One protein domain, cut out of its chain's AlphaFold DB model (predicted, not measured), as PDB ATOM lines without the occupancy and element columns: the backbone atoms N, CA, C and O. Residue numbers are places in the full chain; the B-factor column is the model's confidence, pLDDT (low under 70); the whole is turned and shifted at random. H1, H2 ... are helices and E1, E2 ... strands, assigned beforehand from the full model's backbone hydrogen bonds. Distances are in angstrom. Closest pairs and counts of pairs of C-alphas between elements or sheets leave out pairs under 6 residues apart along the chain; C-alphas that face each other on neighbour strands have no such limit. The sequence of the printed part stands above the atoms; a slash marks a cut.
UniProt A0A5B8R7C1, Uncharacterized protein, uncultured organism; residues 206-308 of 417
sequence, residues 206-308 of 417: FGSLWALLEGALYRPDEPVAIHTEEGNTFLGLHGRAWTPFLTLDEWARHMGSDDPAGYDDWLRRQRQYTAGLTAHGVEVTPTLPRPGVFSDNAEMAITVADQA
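This is residues 206 to 308 of the 417 residues of an uncharacterized protein of uncultured organism (UniProt A0A5B8R7C1). A twisted four-stranded sheet is the middle layer: H1 and long H3 run along one face, H5 crosses the other with short H4 beside it, and H2 sits off one end. The 103 printed residues hold H1 E1 E2 E3 H2 H3 E4 H4 H5 in that order, class mixed. The mixed sheet runs E1 E2 E3 E4; the whole is compact, radius of gyration of the C-alphas 12.9 A, spanning 39 by 25 by 18 A.

Begin with H1, residues 207 to 218, at a height of 8.7 A over the sheet. Next, E1, residues 224 to 227, E2, 233 to 237, and E3, 240 to 244, form a meander, each strand the antiparallel neighbour of the one before; N 224 and O 236, like N 235 and O 242, are 2.9 A apart. H2, residues 248 to 255, only just touches H3, residues 260 to 279, with 3 pairs of C-alphas within 8 A, closest Leu 248 and Tyr 263, 6.9 A. H3 touches H1, closest C-alphas Tyr 273 and Leu 209, 6.3 A, at a shallow tilt of 26 degrees, the same way. E4, residues 283 to 287, is parallel to E3, with N 241 and O 283 at 2.8 A; E3, H2, H3 and E4 make a strand-helix-strand unit, parallel strands joined through helices, its crossover right-handed. H4, residues 291 to 294, touches H5, residues 298 to 307, closest C-alphas Val 293 and Ala 301, 4.3 A. In H1, H2, H3 and H5 every O i to N i+4 pair is within hydrogen-bond range; H4 is too short for one.

Find C-alpha 207 at (-35.690, 17.283, 7.130), where H1 begins its 16.0 A. H3 runs 28.4 A; H5 ends at C-alpha 307, (-52.810, 33.151, 22.344).

The farthest C-alphas, Tyr 218 and Asp 258, are 39.7 A apart. The printed part has no cut, its links are tight, and no printed residue is under 70 in pLDDT.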
ATOM      1  N   PHE A 206     -37.983  13.699   6.838       96.25
ATOM      2  CA  PHE A 206     -38.201  14.497   8.051       96.25
ATOM      3  C   PHE A 206     -37.174  15.636   8.199       96.25
ATOM      4  O   PHE A 206     -36.902  16.097   9.306       96.25
ATOM      5  N   GLY A 207     -36.617  16.143   7.094       96.00
ATOM      6  CA  GLY A 207     -35.690  17.283   7.130       96.00
ATOM      7  C   GLY A 207     -36.286  18.528   7.809       96.00
ATOM      8  O   GLY A 207     -35.610  19.194   8.589       96.00
ATOM      9  N   SER A 208     -37.579  18.803   7.613       96.56
ATOM     10  CA  SER A 208     -38.242  19.936   8.275       96.56
ATOM     11  C   SER A 208     -38.450  19.718   9.779       96.56
ATOM     12  O   SER A 208     -38.465  20.683  10.538       96.56
ATOM     13  N   LEU A 209     -38.551  18.463  10.237       97.50
ATOM     14  CA  LEU A 209     -38.523  18.142  11.666       97.50
ATOM     15  C   LEU A 209     -37.138  18.441  12.252       97.50
ATOM     16  O   LEU A 209     -37.054  19.044  13.321       97.50
ATOM     17  N   TRP A 210     -36.061  18.086  11.538       97.00
ATOM     18  CA  TRP A 210     -34.707  18.467  11.950       97.00
ATOM     19  C   TRP A 210     -34.569  19.985  12.083       97.00
ATOM     20  O   TRP A 210     -34.020  20.440  13.075       97.00
ATOM     21  N   ALA A 211     -35.108  20.778  11.154       96.44
ATOM     22  CA  ALA A 211     -35.031  22.240  11.240       96.44
ATOM     23  C   ALA A 211     -35.648  22.807  12.539       96.44
ATOM     24  O   ALA A 211     -35.098  23.741  13.125       96.44
ATOM     25  N   LEU A 212     -36.749  22.220  13.026       97.50
ATOM     26  CA  LEU A 212     -37.353  22.584  14.317       97.50
ATOM     27  C   LEU A 212     -36.452  22.193  15.495       97.50
ATOM     28  O   LEU A 212     -36.240  22.997  16.401       97.50
ATOM     29  N   LEU A 213     -35.905  20.973  15.472       97.31
ATOM     30  CA  LEU A 213     -34.997  20.478  16.510       97.31
ATOM     31  C   LEU A 213     -33.695  21.285  16.556       97.31
ATOM     32  O   LEU A 213     -33.248  21.672  17.628       97.31
ATOM     33  N   GLU A 214     -33.110  21.587  15.401       96.62
ATOM     34  CA  GLU A 214     -31.897  22.391  15.263       96.62
ATOM     35  C   GLU A 214     -32.101  23.800  15.826       96.62
ATOM     36  O   GLU A 214     -31.257  24.284  16.584       96.62
ATOM     37  N   GLY A 215     -33.237  24.436  15.514       96.25
ATOM     38  CA  GLY A 215     -33.626  25.711  16.115       96.25
ATOM     39  C   GLY A 215     -33.705  25.614  17.637       96.25
ATOM     40  O   GLY A 215     -33.072  26.392  18.342       96.25
ATOM     41  N   ALA A 216     -34.389  24.596  18.158       96.19
ATOM     42  CA  ALA A 216     -34.531  24.390  19.596       96.19
ATOM     43  C   ALA A 216     -33.201  24.074  20.317       96.19
ATOM     44  O   ALA A 216     -33.025  24.465  21.471       96.19
ATOM     45  N   LEU A 217     -32.270  23.376  19.659       94.62
ATOM     46  CA  LEU A 217     -30.982  22.964  20.227       94.62
ATOM     47  C   LEU A 217     -29.927  24.076  20.188       94.62
ATOM     48  O   LEU A 217     -29.214  24.272  21.171       94.62
ATOM     49  N   TYR A 218     -29.808  24.778  19.061       94.75
ATOM     50  CA  TYR A 218     -28.684  25.682  18.799       94.75
ATOM     51  C   TYR A 218     -29.065  27.160  18.772       94.75
ATOM     52  O   TYR A 218     -28.207  28.010  19.009       94.75
ATOM     53  N   ARG A 219     -30.324  27.479  18.456       95.69
ATOM     54  CA  ARG A 219     -30.811  28.856  18.277       95.69
ATOM     55  C   ARG A 219     -32.153  29.053  18.994       95.69
ATOM     56  O   ARG A 219     -33.125  29.455  18.361       95.69
ATOM     57  N   PRO A 220     -32.234  28.766  20.311       94.75
ATOM     58  CA  PRO A 220     -33.509  28.737  21.027       94.75
ATOM     59  C   PRO A 220     -34.222  30.094  21.053       94.75
ATOM     60  O   PRO A 220     -35.431  30.132  21.248       94.75
ATOM     61  N   ASP A 221     -33.506  31.199  20.848       96.38
ATOM     62  CA  ASP A 221     -34.080  32.547  20.832       96.38
ATOM     63  C   ASP A 221     -34.508  33.015  19.430       96.38
ATOM     64  O   ASP A 221     -35.025  34.120  19.285       96.38
ATOM     65  N   GLU A 222     -34.308  32.192  18.396       97.06
ATOM     66  CA  GLU A 222     -34.735  32.497  17.033       97.06
ATOM     67  C   GLU A 222     -36.062  31.792  16.707       97.06
ATOM     68  O   GLU A 222     -36.175  30.575  16.886       97.06
ATOM     69  N   PRO A 223     -37.074  32.520  16.201       97.62
ATOM     70  CA  PRO A 223     -38.336  31.917  15.801       97.62
ATOM     71  C   PRO A 223     -38.153  31.061  14.542       97.62
ATOM     72  O   PRO A 223     -37.550  31.488  13.556       97.62
ATOM     73  N   VAL A 224     -38.734  29.863  14.551       97.75
ATOM     74  CA  VAL A 224     -38.742  28.935  13.412       97.75
ATOM     75  C   VAL A 224     -40.183  28.679  12.987       97.75
ATOM     76  O   VAL A 224     -41.010  28.313  13.815       97.75
ATOM     77  N   ALA A 225     -40.490  28.838  11.702       97.88
ATOM     78  CA  ALA A 225     -41.778  28.464  11.123       97.88
ATOM     79  C   ALA A 225     -41.557  27.444  10.003       97.88
ATOM     80  O   ALA A 225     -40.770  27.678   9.086       97.88
ATOM     81  N   ILE A 226     -42.236  26.305  10.101       97.69
ATOM     82  CA  ILE A 226     -42.200  25.222   9.124       97.69
ATOM     83  C   ILE A 226     -43.606  24.987   8.597       97.69
ATOM     84  O   ILE A 226     -44.531  24.745   9.372       97.69
ATOM     85  N   HIS A 227     -43.723  24.979   7.273       95.94
ATOM     86  CA  HIS A 227     -44.910  24.541   6.552       95.94
ATOM     87  C   HIS A 227     -44.544  23.295   5.746       95.94
ATOM     88  O   HIS A 227     -43.551  23.307   5.014       95.94
ATOM     89  N   THR A 228     -45.287  22.205   5.923       95.00
ATOM     90  CA  THR A 228     -45.049  20.959   5.179       95.00
ATOM     91  C   THR A 228     -45.869  20.929   3.892       95.00
ATOM     92  O   THR A 228     -46.840  21.670   3.744       95.00
ATOM     93  N   GLU A 229     -45.495  20.051   2.961       92.12
ATOM     94  CA  GLU A 229     -46.229  19.861   1.702       92.12
ATOM     95  C   GLU A 229     -47.660  19.356   1.942       92.12
ATOM     96  O   GLU A 229     -48.572  19.706   1.198       92.12
ATOM     97  N   GLU A 230     -47.875  18.592   3.015       94.06
ATOM     98  CA  GLU A 230     -49.193  18.083   3.408       94.06
ATOM     99  C   GLU A 230     -50.094  19.159   4.046       94.06
ATOM    100  O   GLU A 230     -51.262  18.892   4.325       94.06
ATOM    101  N   GLY A 231     -49.582  20.378   4.265       94.62
ATOM    102  CA  GLY A 231     -50.331  21.505   4.834       94.62
ATOM    103  C   GLY A 231     -50.221  21.641   6.355       94.62
ATOM    104  O   GLY A 231     -51.001  22.365   6.977       94.62
ATOM    105  N   ASN A 232     -49.277  20.951   7.004       97.88
ATOM    106  CA  ASN A 232     -49.034  21.131   8.435       97.88
ATOM    107  C   ASN A 232     -48.231  22.408   8.687       97.88
ATOM    108  O   ASN A 232     -47.373  22.786   7.893       97.88
ATOM    109  N   THR A 233     -48.478  23.044   9.831       98.19
ATOM    110  CA  THR A 233     -47.705  24.198  10.304       98.19
ATOM    111  C   THR A 233     -47.126  23.890  11.679       98.19
ATOM    112  O   THR A 233     -47.848  23.457  12.578       98.19
ATOM    113  N   PHE A 234     -45.829  24.126  11.852       98.56
ATOM    114  CA  PHE A 234     -45.129  24.013  13.127       98.56
ATOM    115  C   PHE A 234     -44.339  25.286  13.381       98.56
ATOM    116  O   PHE A 234     -43.602  25.754  12.515       98.56
ATOM    117  N   LEU A 235     -44.496  25.835  14.575       98.69
ATOM    118  CA  LEU A 235     -43.888  27.090  14.986       98.69
ATOM    119  C   LEU A 235     -43.041  26.820  16.224       98.69
ATOM    120  O   LEU A 235     -43.568  26.264  17.176       98.69
ATOM    121  N   GLY A 236     -41.760  27.170  16.223       98.00
ATOM    122  CA  GLY A 236     -40.820  26.872  17.302       98.00
ATOM    123  C   GLY A 236     -40.162  28.125  17.871       98.00
ATOM    124  O   GLY A 236     -39.760  29.001  17.110       98.00
ATOM    125  N   LEU A 237     -40.049  28.196  19.201       97.94
ATOM    126  CA  LEU A 237     -39.289  29.217  19.932       97.94
ATOM    127  C   LEU A 237     -39.032  28.753  21.375       97.94
ATOM    128  O   LEU A 237     -39.886  28.119  21.992       97.94
ATOM    129  N   HIS A 238     -37.861  29.074  21.923       95.12
ATOM    130  CA  HIS A 238     -37.434  28.773  23.297       95.12
ATOM    131  C   HIS A 238     -37.586  27.295  23.698       95.12
ATOM    132  O   HIS A 238     -38.005  26.981  24.810       95.12
ATOM    133  N   GLY A 239     -37.279  26.372  22.780       92.88
ATOM    134  CA  GLY A 239     -37.405  24.929  23.032       92.88
ATOM    135  C   GLY A 239     -38.850  24.421  23.128       92.88
ATOM    136  O   GLY A 239     -39.070  23.291  23.558       92.88
ATOM    137  N   ARG A 240     -39.832  25.236  22.725       96.44
ATOM    138  CA  ARG A 240     -41.255  24.893  22.648       96.44
ATOM    139  C   ARG A 240     -41.724  24.978  21.205       96.44
ATOM    140  O   ARG A 240     -41.117  25.673  20.387       96.44
ATOM    141  N   ALA A 241     -42.810  24.282  20.903       98.06
ATOM    142  CA  ALA A 241     -43.453  24.327  19.607       98.06
ATOM    143  C   ALA A 241     -44.970  24.492  19.726       98.06
ATOM    144  O   ALA A 241     -45.602  23.977  20.647       98.06
ATOM    145  N   TRP A 242     -45.563  25.157  18.743       98.56
ATOM    146  CA  TRP A 242     -47.001  25.278  18.558       98.56
ATOM    147  C   TRP A 242     -47.394  24.731  17.195       98.56
ATOM    148  O   TRP A 242     -46.649  24.849  16.219       98.56
ATOM    149  N   THR A 243     -48.584  24.151  17.114       98.50
ATOM    150  CA  THR A 243     -49.120  23.653  15.847       98.50
ATOM    151  C   THR A 243     -50.649  23.734  15.838       98.50
ATOM    152  O   THR A 243     -51.280  23.306  16.808       98.50
ATOM    153  N   PRO A 244     -51.283  24.307  14.798       98.00
ATOM    154  CA  PRO A 244     -52.734  24.334  14.714       98.00
ATOM    155  C   PRO A 244     -53.273  22.924  14.471       98.00
ATOM    156  O   PRO A 244     -52.850  22.237  13.543       98.00
ATOM    157  N   PHE A 245     -54.245  22.504  15.279       97.50
ATOM    158  CA  PHE A 245     -54.966  21.259  15.029       97.50
ATOM    159  C   PHE A 245     -56.234  21.556  14.231       97.50
ATOM    160  O   PHE A 245     -57.096  22.288  14.714       97.50
ATOM    161  N   LEU A 246     -56.367  20.976  13.039       96.50
ATOM    162  CA  LEU A 246     -57.536  21.115  12.171       96.50
ATOM    163  C   LEU A 246     -58.475  19.913  12.334       96.50
ATOM    164  O   LEU A 246     -58.066  18.755  12.202       96.50
ATOM    165  N   THR A 247     -59.751  20.193  12.592       95.69
ATOM    166  CA  THR A 247     -60.838  19.215  12.395       95.69
ATOM    167  C   THR A 247     -60.994  18.900  10.899       95.69
ATOM    168  O   THR A 247     -60.420  19.588  10.053       95.69
ATOM    169  N   LEU A 248     -61.730  17.842  10.547       94.94
ATOM    170  CA  LEU A 248     -61.833  17.382   9.151       94.94
ATOM    171  C   LEU A 248     -62.382  18.473   8.215       94.94
ATOM    172  O   LEU A 248     -61.849  18.699   7.131       94.94
ATOM    173  N   ASP A 249     -63.436  19.166   8.630       93.19
ATOM    174  CA  ASP A 249     -64.075  20.220   7.849       93.19
ATOM    175  C   ASP A 249     -63.246  21.517   7.846       93.19
ATOM    176  O   ASP A 249     -63.212  22.228   6.842       93.19
ATOM    177  N   GLU A 250     -62.558  21.859   8.942       95.19
ATOM    178  CA  GLU A 250     -61.584  22.961   8.955       95.19
ATOM    179  C   GLU A 250     -60.416  22.698   8.010       95.19
ATOM    180  O   GLU A 250     -60.049  23.592   7.248       95.19
ATOM    181  N   TRP A 251     -59.874  21.480   8.018       96.25
ATOM    182  CA  TRP A 251     -58.836  21.059   7.085       96.25
ATOM    183  C   TRP A 251     -59.327  21.152   5.644       96.25
ATOM    184  O   TRP A 251     -58.655  21.766   4.818       96.25
ATOM    185  N   ALA A 252     -60.527  20.643   5.356       94.62
ATOM    186  CA  ALA A 252     -61.078  20.665   4.007       94.62
ATOM    187  C   ALA A 252     -61.227  22.096   3.464       94.62
ATOM    188  O   ALA A 252     -60.862  22.391   2.324       94.62
ATOM    189  N   ARG A 253     -61.701  23.027   4.306       93.50
ATOM    190  CA  ARG A 253     -61.774  24.457   3.959       93.50
ATOM    191  C   ARG A 253     -60.396  25.092   3.798       93.50
ATOM    192  O   ARG A 253     -60.226  25.917   2.908       93.50
ATOM    193  N   HIS A 254     -59.447  24.746   4.667       93.19
ATOM    194  CA  HIS A 254     -58.095  25.301   4.645       93.19
ATOM    195  C   HIS A 254     -57.329  24.870   3.390       93.19
ATOM    196  O   HIS A 254     -56.728  25.707   2.722       93.19
ATOM    197  N   MET A 255     -57.406  23.586   3.044       93.00
ATOM    198  CA  MET A 255     -56.732  23.010   1.880       93.00
ATOM    199  C   MET A 255     -57.506  23.208   0.575       93.00
ATOM    200  O   MET A 255     -56.945  23.012  -0.500       93.00
ATOM    201  N   GLY A 256     -58.792  23.571   0.647       92.44
ATOM    202  CA  GLY A 256     -59.670  23.613  -0.522       92.44
ATOM    203  C   GLY A 256     -59.857  22.234  -1.163       92.44
ATOM    204  O   GLY A 256     -59.956  22.143  -2.384       92.44
ATOM    205  N   SER A 257     -59.858  21.175  -0.346       89.06
ATOM    206  CA  SER A 257     -59.941  19.771  -0.762       89.06
ATOM    207  C   SER A 257     -60.957  19.025   0.094       89.06
ATOM    208  O   SER A 257     -61.040  19.256   1.295       89.06
ATOM    209  N   ASP A 258     -61.724  18.123  -0.504       85.75
ATOM    210  CA  ASP A 258     -62.666  17.233   0.180       85.75
ATOM    211  C   ASP A 258     -62.198  15.769   0.201       85.75
ATOM    212  O   ASP A 258     -62.896  14.921   0.760       85.75
ATOM    213  N   ASP A 259     -61.016  15.473  -0.353       86.62
ATOM    214  CA  ASP A 259     -60.458  14.122  -0.419       86.62
ATOM    215  C   ASP A 259     -60.021  13.627   0.975       86.62
ATOM    216  O   ASP A 259     -59.044  14.142   1.536       86.62
ATOM    217  N   PRO A 260     -60.671  12.590   1.538       80.12
ATOM    218  CA  PRO A 260     -60.300  12.042   2.839       80.12
ATOM    219  C   PRO A 260     -58.866  11.499   2.898       80.12
ATOM    220  O   PRO A 260     -58.292  11.445   3.987       80.12
ATOM    221  N   ALA A 261     -58.276  11.107   1.761       88.75
ATOM    222  CA  ALA A 261     -56.886  10.655   1.718       88.75
ATOM    223  C   ALA A 261     -55.910  11.784   2.087       88.75
ATOM    224  O   ALA A 261     -54.962  11.556   2.835       88.75
ATOM    225  N   GLY A 262     -56.195  13.021   1.663       94.00
ATOM    226  CA  GLY A 262     -55.383  14.181   2.028       94.00
ATOM    227  C   GLY A 262     -55.402  14.469   3.533       94.00
ATOM    228  O   GLY A 262     -54.378  14.846   4.101       94.00
ATOM    229  N   TYR A 263     -56.540  14.247   4.201       95.38
ATOM    230  CA  TYR A 263     -56.622  14.416   5.654       95.38
ATOM    231  C   TYR A 263     -55.870  13.311   6.406       95.38
ATOM    232  O   TYR A 263     -55.252  13.589   7.434       95.38
ATOM    233  N   ASP A 264     -55.880  12.071   5.894       95.50
ATOM    234  CA  ASP A 264     -55.077  10.963   6.437       95.50
ATOM    235  C   ASP A 264     -53.579  11.296   6.393       95.50
ATOM    236  O   ASP A 264     -52.887  11.166   7.407       95.50
ATOM    237  N   ASP A 265     -53.089  11.815   5.265       95.94
ATOM    238  CA  ASP A 265     -51.690  12.226   5.111       95.94
ATOM    239  C   ASP A 265     -51.325  13.404   6.026       95.94
ATOM    240  O   ASP A 265     -50.338  13.323   6.768       95.94
ATOM    241  N   TRP A 266     -52.156  14.452   6.063       97.31
ATOM    242  CA  TRP A 266     -51.969  15.595   6.963       97.31
ATOM    243  C   TRP A 266     -51.923  15.161   8.433       97.31
ATOM    244  O   TRP A 266     -51.030  15.563   9.184       97.31
ATOM    245  N   LEU A 267     -52.853  14.303   8.869       96.94
ATOM    246  CA  LEU A 267     -52.937  13.869  10.261       96.94
ATOM    247  C   LEU A 267     -51.807  12.900  10.631       96.94
ATOM    248  O   LEU A 267     -51.289  12.947  11.753       96.94
ATOM    249  N   ARG A 268     -51.385  12.038   9.700       96.31
ATOM    250  CA  ARG A 268     -50.199  11.193   9.875       96.31
ATOM    251  C   ARG A 268     -48.973  12.062  10.122       96.31
ATOM    252  O   ARG A 268     -48.254  11.829  11.096       96.31
ATOM    253  N   ARG A 269     -48.768  13.080   9.282       96.69
ATOM    254  CA  ARG A 269     -47.645  14.010   9.395       96.69
ATOM    255  C   ARG A 269     -47.692  14.795  10.701       96.69
ATOM    256  O   ARG A 269     -46.680  14.853  11.402       96.69
ATOM    257  N   GLN A 270     -48.877  15.285  11.073       97.00
ATOM    258  CA  GLN A 270     -49.138  15.966  12.340       97.00
ATOM    259  C   GLN A 270     -48.651  15.121  13.524       97.00
ATOM    260  O   GLN A 270     -47.825  15.564  14.320       97.00
ATOM    261  N   ARG A 271     -49.117  13.868  13.609       95.88
ATOM    262  CA  ARG A 271     -48.785  12.947  14.705       95.88
ATOM    263  C   ARG A 271     -47.298  12.595  14.735       95.88
ATOM    264  O   ARG A 271     -46.712  12.564  15.813       95.88
ATOM    265  N   GLN A 272     -46.680  12.349  13.579       95.69
ATOM    266  CA  GLN A 272     -45.257  12.003  13.492       95.69
ATOM    267  C   GLN A 272     -44.353  13.147  13.965       95.69
ATOM    268  O   GLN A 272     -43.433  12.908  14.745       95.69
ATOM    269  N   TYR A 273     -44.627  14.383  13.539       97.50
ATOM    270  CA  TYR A 273     -43.844  15.551  13.950       97.50
ATOM    271  C   TYR A 273     -44.043  15.860  15.436       97.50
ATOM    272  O   TYR A 273     -43.059  16.031  16.154       97.50
ATOM    273  N   THR A 274     -45.287  15.854  15.929       96.81
ATOM    274  CA  THR A 274     -45.570  16.048  17.359       96.81
ATOM    275  C   THR A 274     -44.866  14.998  18.219       96.81
ATOM    276  O   THR A 274     -44.244  15.348  19.222       96.81
ATOM    277  N   ALA A 275     -44.913  13.721  17.822       94.56
ATOM    278  CA  ALA A 275     -44.241  12.642  18.539       94.56
ATOM    279  C   ALA A 275     -42.712  12.788  18.506       94.56
ATOM    280  O   ALA A 275     -42.073  12.636  19.545       94.56
ATOM    281  N   GLY A 276     -42.133  13.125  17.348       95.31
ATOM    282  CA  GLY A 276     -40.695  13.346  17.200       95.31
ATOM    283  C   GLY A 276     -40.187  14.489  18.081       95.31
ATOM    284  O   GLY A 276     -39.263  14.297  18.866       95.31
ATOM    285  N   LEU A 277     -40.839  15.653  18.024       97.44
ATOM    286  CA  LEU A 277     -40.516  16.802  18.878       97.44
ATOM    287  C   LEU A 277     -40.614  16.447  20.369       97.44
ATOM    288  O   LEU A 277     -39.672  16.673  21.127       97.44
ATOM    289  N   THR A 278     -41.718  15.812  20.770       95.56
ATOM    290  CA  THR A 278     -41.955  15.419  22.168       95.56
ATOM    291  C   THR A 278     -40.918  14.407  22.662       95.56
ATOM    292  O   THR A 278     -40.461  14.497  23.803       95.56
ATOM    293  N   ALA A 279     -40.498  13.460  21.815       93.75
ATOM    294  CA  ALA A 279     -39.456  12.493  22.159       93.75
ATOM    295  C   ALA A 279     -38.131  13.194  22.508       93.75
ATOM    296  O   ALA A 279     -37.500  12.838  23.505       93.75
ATOM    297  N   HIS A 280     -37.787  14.241  21.753       95.50
ATOM    298  CA  HIS A 280     -36.639  15.127  21.975       95.50
ATOM    299  C   HIS A 280     -36.859  16.187  23.071       95.50
ATOM    300  O   HIS A 280     -36.062  17.112  23.212       95.50
ATOM    301  N   GLY A 281     -37.924  16.082  23.869       95.38
ATOM    302  CA  GLY A 281     -38.180  17.006  24.976       95.38
ATOM    303  C   GLY A 281     -38.647  18.401  24.551       95.38
ATOM    304  O   GLY A 281     -38.680  19.295  25.392       95.38
ATOM    305  N   VAL A 282     -39.031  18.597  23.285       97.19
ATOM    306  CA  VAL A 282     -39.699  19.824  22.831       97.19
ATOM    307  C   VAL A 282     -41.181  19.719  23.177       97.19
ATOM    308  O   VAL A 282     -41.888  18.842  22.679       97.19
ATOM    309  N   GLU A 283     -41.663  20.617  24.031       95.50
ATOM    310  CA  GLU A 283     -43.083  20.702  24.376       95.50
ATOM    311  C   GLU A 283     -43.885  21.175  23.158       95.50
ATOM    312  O   GLU A 283     -43.623  22.257  22.632       95.50
ATOM    313  N   VAL A 284     -44.871  20.388  22.721       97.31
ATOM    314  CA  VAL A 284     -45.738  20.736  21.589       97.31
ATOM    315  C   VAL A 284     -47.128  21.108  22.090       97.31
ATOM    316  O   VAL A 284     -47.840  20.273  22.646       97.31
ATOM    317  N   THR A 285     -47.537  22.350  21.852       97.56
ATOM    318  CA  THR A 285     -48.855  22.866  22.227       97.56
ATOM    319  C   THR A 285     -49.764  22.943  20.998       97.56
ATOM    320  O   THR A 285     -49.489  23.720  20.077       97.56
ATOM    321  N   PRO A 286     -50.860  22.165  20.942       97.62
ATOM    322  CA  PRO A 286     -51.839  22.319  19.882       97.62
ATOM    323  C   PRO A 286     -52.607  23.637  20.045       97.62
ATOM    324  O   PRO A 286     -52.901  24.075  21.161       97.62
ATOM    325  N   THR A 287     -52.948  24.276  18.930       98.06
ATOM    326  CA  THR A 287     -53.627  25.580  18.911       98.06
ATOM    327  C   THR A 287     -54.889  25.548  18.055       98.06
ATOM    328  O   THR A 287     -55.071  24.674  17.202       98.06
ATOM    329  N   LEU A 288     -55.787  26.510  18.281       96.69
ATOM    330  CA  LEU A 288     -56.887  26.779  17.358       96.69
ATOM    331  C   LEU A 288     -56.345  27.358  16.039       96.69
ATOM    332  O   LEU A 288     -55.453  28.211  16.071       96.69
ATOM    333  N   PRO A 289     -56.929  26.993  14.885       95.38
ATOM    334  CA  PRO A 289     -56.452  27.406  13.565       95.38
ATOM    335  C   PRO A 289     -56.857  28.850  13.222       95.38
ATOM    336  O   PRO A 289     -57.648  29.108  12.315       95.38
ATOM    337  N   ARG A 290     -56.340  29.834  13.964       95.69
ATOM    338  CA  ARG A 290     -56.586  31.256  13.671       95.69
ATOM    339  C   ARG A 290     -55.792  31.692  12.435       95.69
ATOM    340  O   ARG A 290     -54.643  31.281  12.306       95.69
ATOM    341  N   PRO A 291     -56.313  32.606  11.589       94.12
ATOM    342  CA  PRO A 291     -55.612  33.052  10.381       94.12
ATOM    343  C   PRO A 291     -54.168  33.515  10.617       94.12
ATOM    344  O   PRO A 291     -53.289  33.215   9.820       94.12
ATOM    345  N   GLY A 292     -53.902  34.195  11.740       95.81
ATOM    346  CA  GLY A 292     -52.559  34.675  12.071       95.81
ATOM    347  C   GLY A 292     -51.536  33.575  12.378       95.81
ATOM    348  O   GLY A 292     -50.353  33.844  12.240       95.81
ATOM    349  N   VAL A 293     -51.960  32.350  12.729       96.56
ATOM    350  CA  VAL A 293     -51.058  31.194  12.935       96.56
ATOM    351  C   VAL A 293     -50.361  30.794  11.631       96.56
ATOM    352  O   VAL A 293     -49.257  30.264  11.658       96.56
ATOM    353  N   PHE A 294     -50.983  31.085  10.489       95.56
ATOM    354  CA  PHE A 294     -50.474  30.773   9.154       95.56
ATOM    355  C   PHE A 294     -49.756  31.969   8.505       95.56
ATOM    356  O   PHE A 294     -49.685  32.063   7.285       95.56
ATOM    357  N   SER A 295     -49.292  32.937   9.303       95.56
ATOM    358  CA  SER A 295     -48.549  34.089   8.790       95.56
ATOM    359  C   SER A 295     -47.140  33.690   8.349       95.56
ATOM    360  O   SER A 295     -46.446  32.989   9.078       95.56
ATOM    361  N   ASP A 296     -46.671  34.251   7.230       93.62
ATOM    362  CA  ASP A 296     -45.270  34.131   6.794       93.62
ATOM    363  C   ASP A 296     -44.278  34.793   7.774       93.62
ATOM    364  O   ASP A 296     -43.072  34.553   7.721       93.62
ATOM    365  N   ASN A 297     -44.762  35.660   8.673       96.81
ATOM    366  CA  ASN A 297     -43.951  36.220   9.746       96.81
ATOM    367  C   ASN A 297     -43.987  35.285  10.965       96.81
ATOM    368  O   ASN A 297     -44.982  35.246  11.692       96.81
ATOM    369  N   ALA A 298     -42.873  34.594  11.216       96.38
ATOM    370  CA  ALA A 298     -42.751  33.615  12.294       96.38
ATOM    371  C   ALA A 298     -43.049  34.194  13.694       96.38
ATOM    372  O   ALA A 298     -43.761  33.563  14.469       96.38
ATOM    373  N   GLU A 299     -42.582  35.406  14.019       97.06
ATOM    374  CA  GLU A 299     -42.847  36.039  15.325       97.06
ATOM    375  C   GLU A 299     -44.340  36.331  15.525       97.06
ATOM    376  O   GLU A 299     -44.906  36.089  16.597       97.06
ATOM    377  N   MET A 300     -44.996  36.830  14.473       97.62
ATOM    378  CA  MET A 300     -46.436  37.071  14.483       97.62
ATOM    379  C   MET A 300     -47.208  35.758  14.617       97.62
ATOM    380  O   MET A 300     -48.110  35.669  15.451       97.62
ATOM    381  N   ALA A 301     -46.839  34.746  13.830       98.12
ATOM    382  CA  ALA A 301     -47.467  33.433  13.856       98.12
ATOM    383  C   ALA A 301     -47.390  32.803  15.248       98.12
ATOM    384  O   ALA A 301     -48.412  32.372  15.780       98.12
ATOM    385  N   ILE A 302     -46.211  32.837  15.874       98.25
ATOM    386  CA  ILE A 302     -45.981  32.325  17.229       98.25
ATOM    387  C   ILE A 302     -46.813  33.094  18.253       98.25
ATOM    388  O   ILE A 302     -47.486  32.479  19.074       98.25
ATOM    389  N   THR A 303     -46.842  34.425  18.175       98.19
ATOM    390  CA  THR A 303     -47.645  35.251  19.093       98.19
ATOM    391  C   THR A 303     -49.132  34.895  19.015       98.19
ATOM    392  O   THR A 303     -49.809  34.777  20.037       98.19
ATOM    393  N   VAL A 304     -49.663  34.715  17.803       98.38
ATOM    394  CA  VAL A 304     -51.069  34.338  17.608       98.38
ATOM    395  C   VAL A 304     -51.320  32.898  18.050       98.38
ATOM    396  O   VAL A 304     -52.368  32.625  18.637       98.38
ATOM    397  N   ALA A 305     -50.379  31.991  17.790       98.12
ATOM    398  CA  ALA A 305     -50.457  30.592  18.183       98.12
ATOM    399  C   ALA A 305     -50.470  30.432  19.707       98.12
ATOM    400  O   ALA A 305     -51.346  29.747  20.227       98.12
ATOM    401  N   ASP A 306     -49.594  31.138  20.422       97.75
ATOM    402  CA  ASP A 306     -49.552  31.133  21.884       97.75
ATOM    403  C   ASP A 306     -50.897  31.585  22.478       97.75
ATOM    404  O   ASP A 306     -51.498  30.876  23.288       97.75
ATOM    405  N   GLN A 307     -51.472  32.674  21.958       97.56
ATOM    406  CA  GLN A 307     -52.810  33.151  22.344       97.56
ATOM    407  C   GLN A 307     -53.964  32.214  21.947       97.56
ATOM    408  O   GLN A 307     -55.085  32.362  22.445       97.56
ATOM    409  N   ALA A 308     -53.730  31.311  20.999       97.44
ATOM    410  CA  ALA A 308     -54.697  30.343  20.498       97.44
ATOM    411  C   ALA A 308     -54.473  28.931  21.063       97.44
ATOM    412  O   ALA A 308     -55.156  28.005  20.625       97.44
TER     413      ALA A 308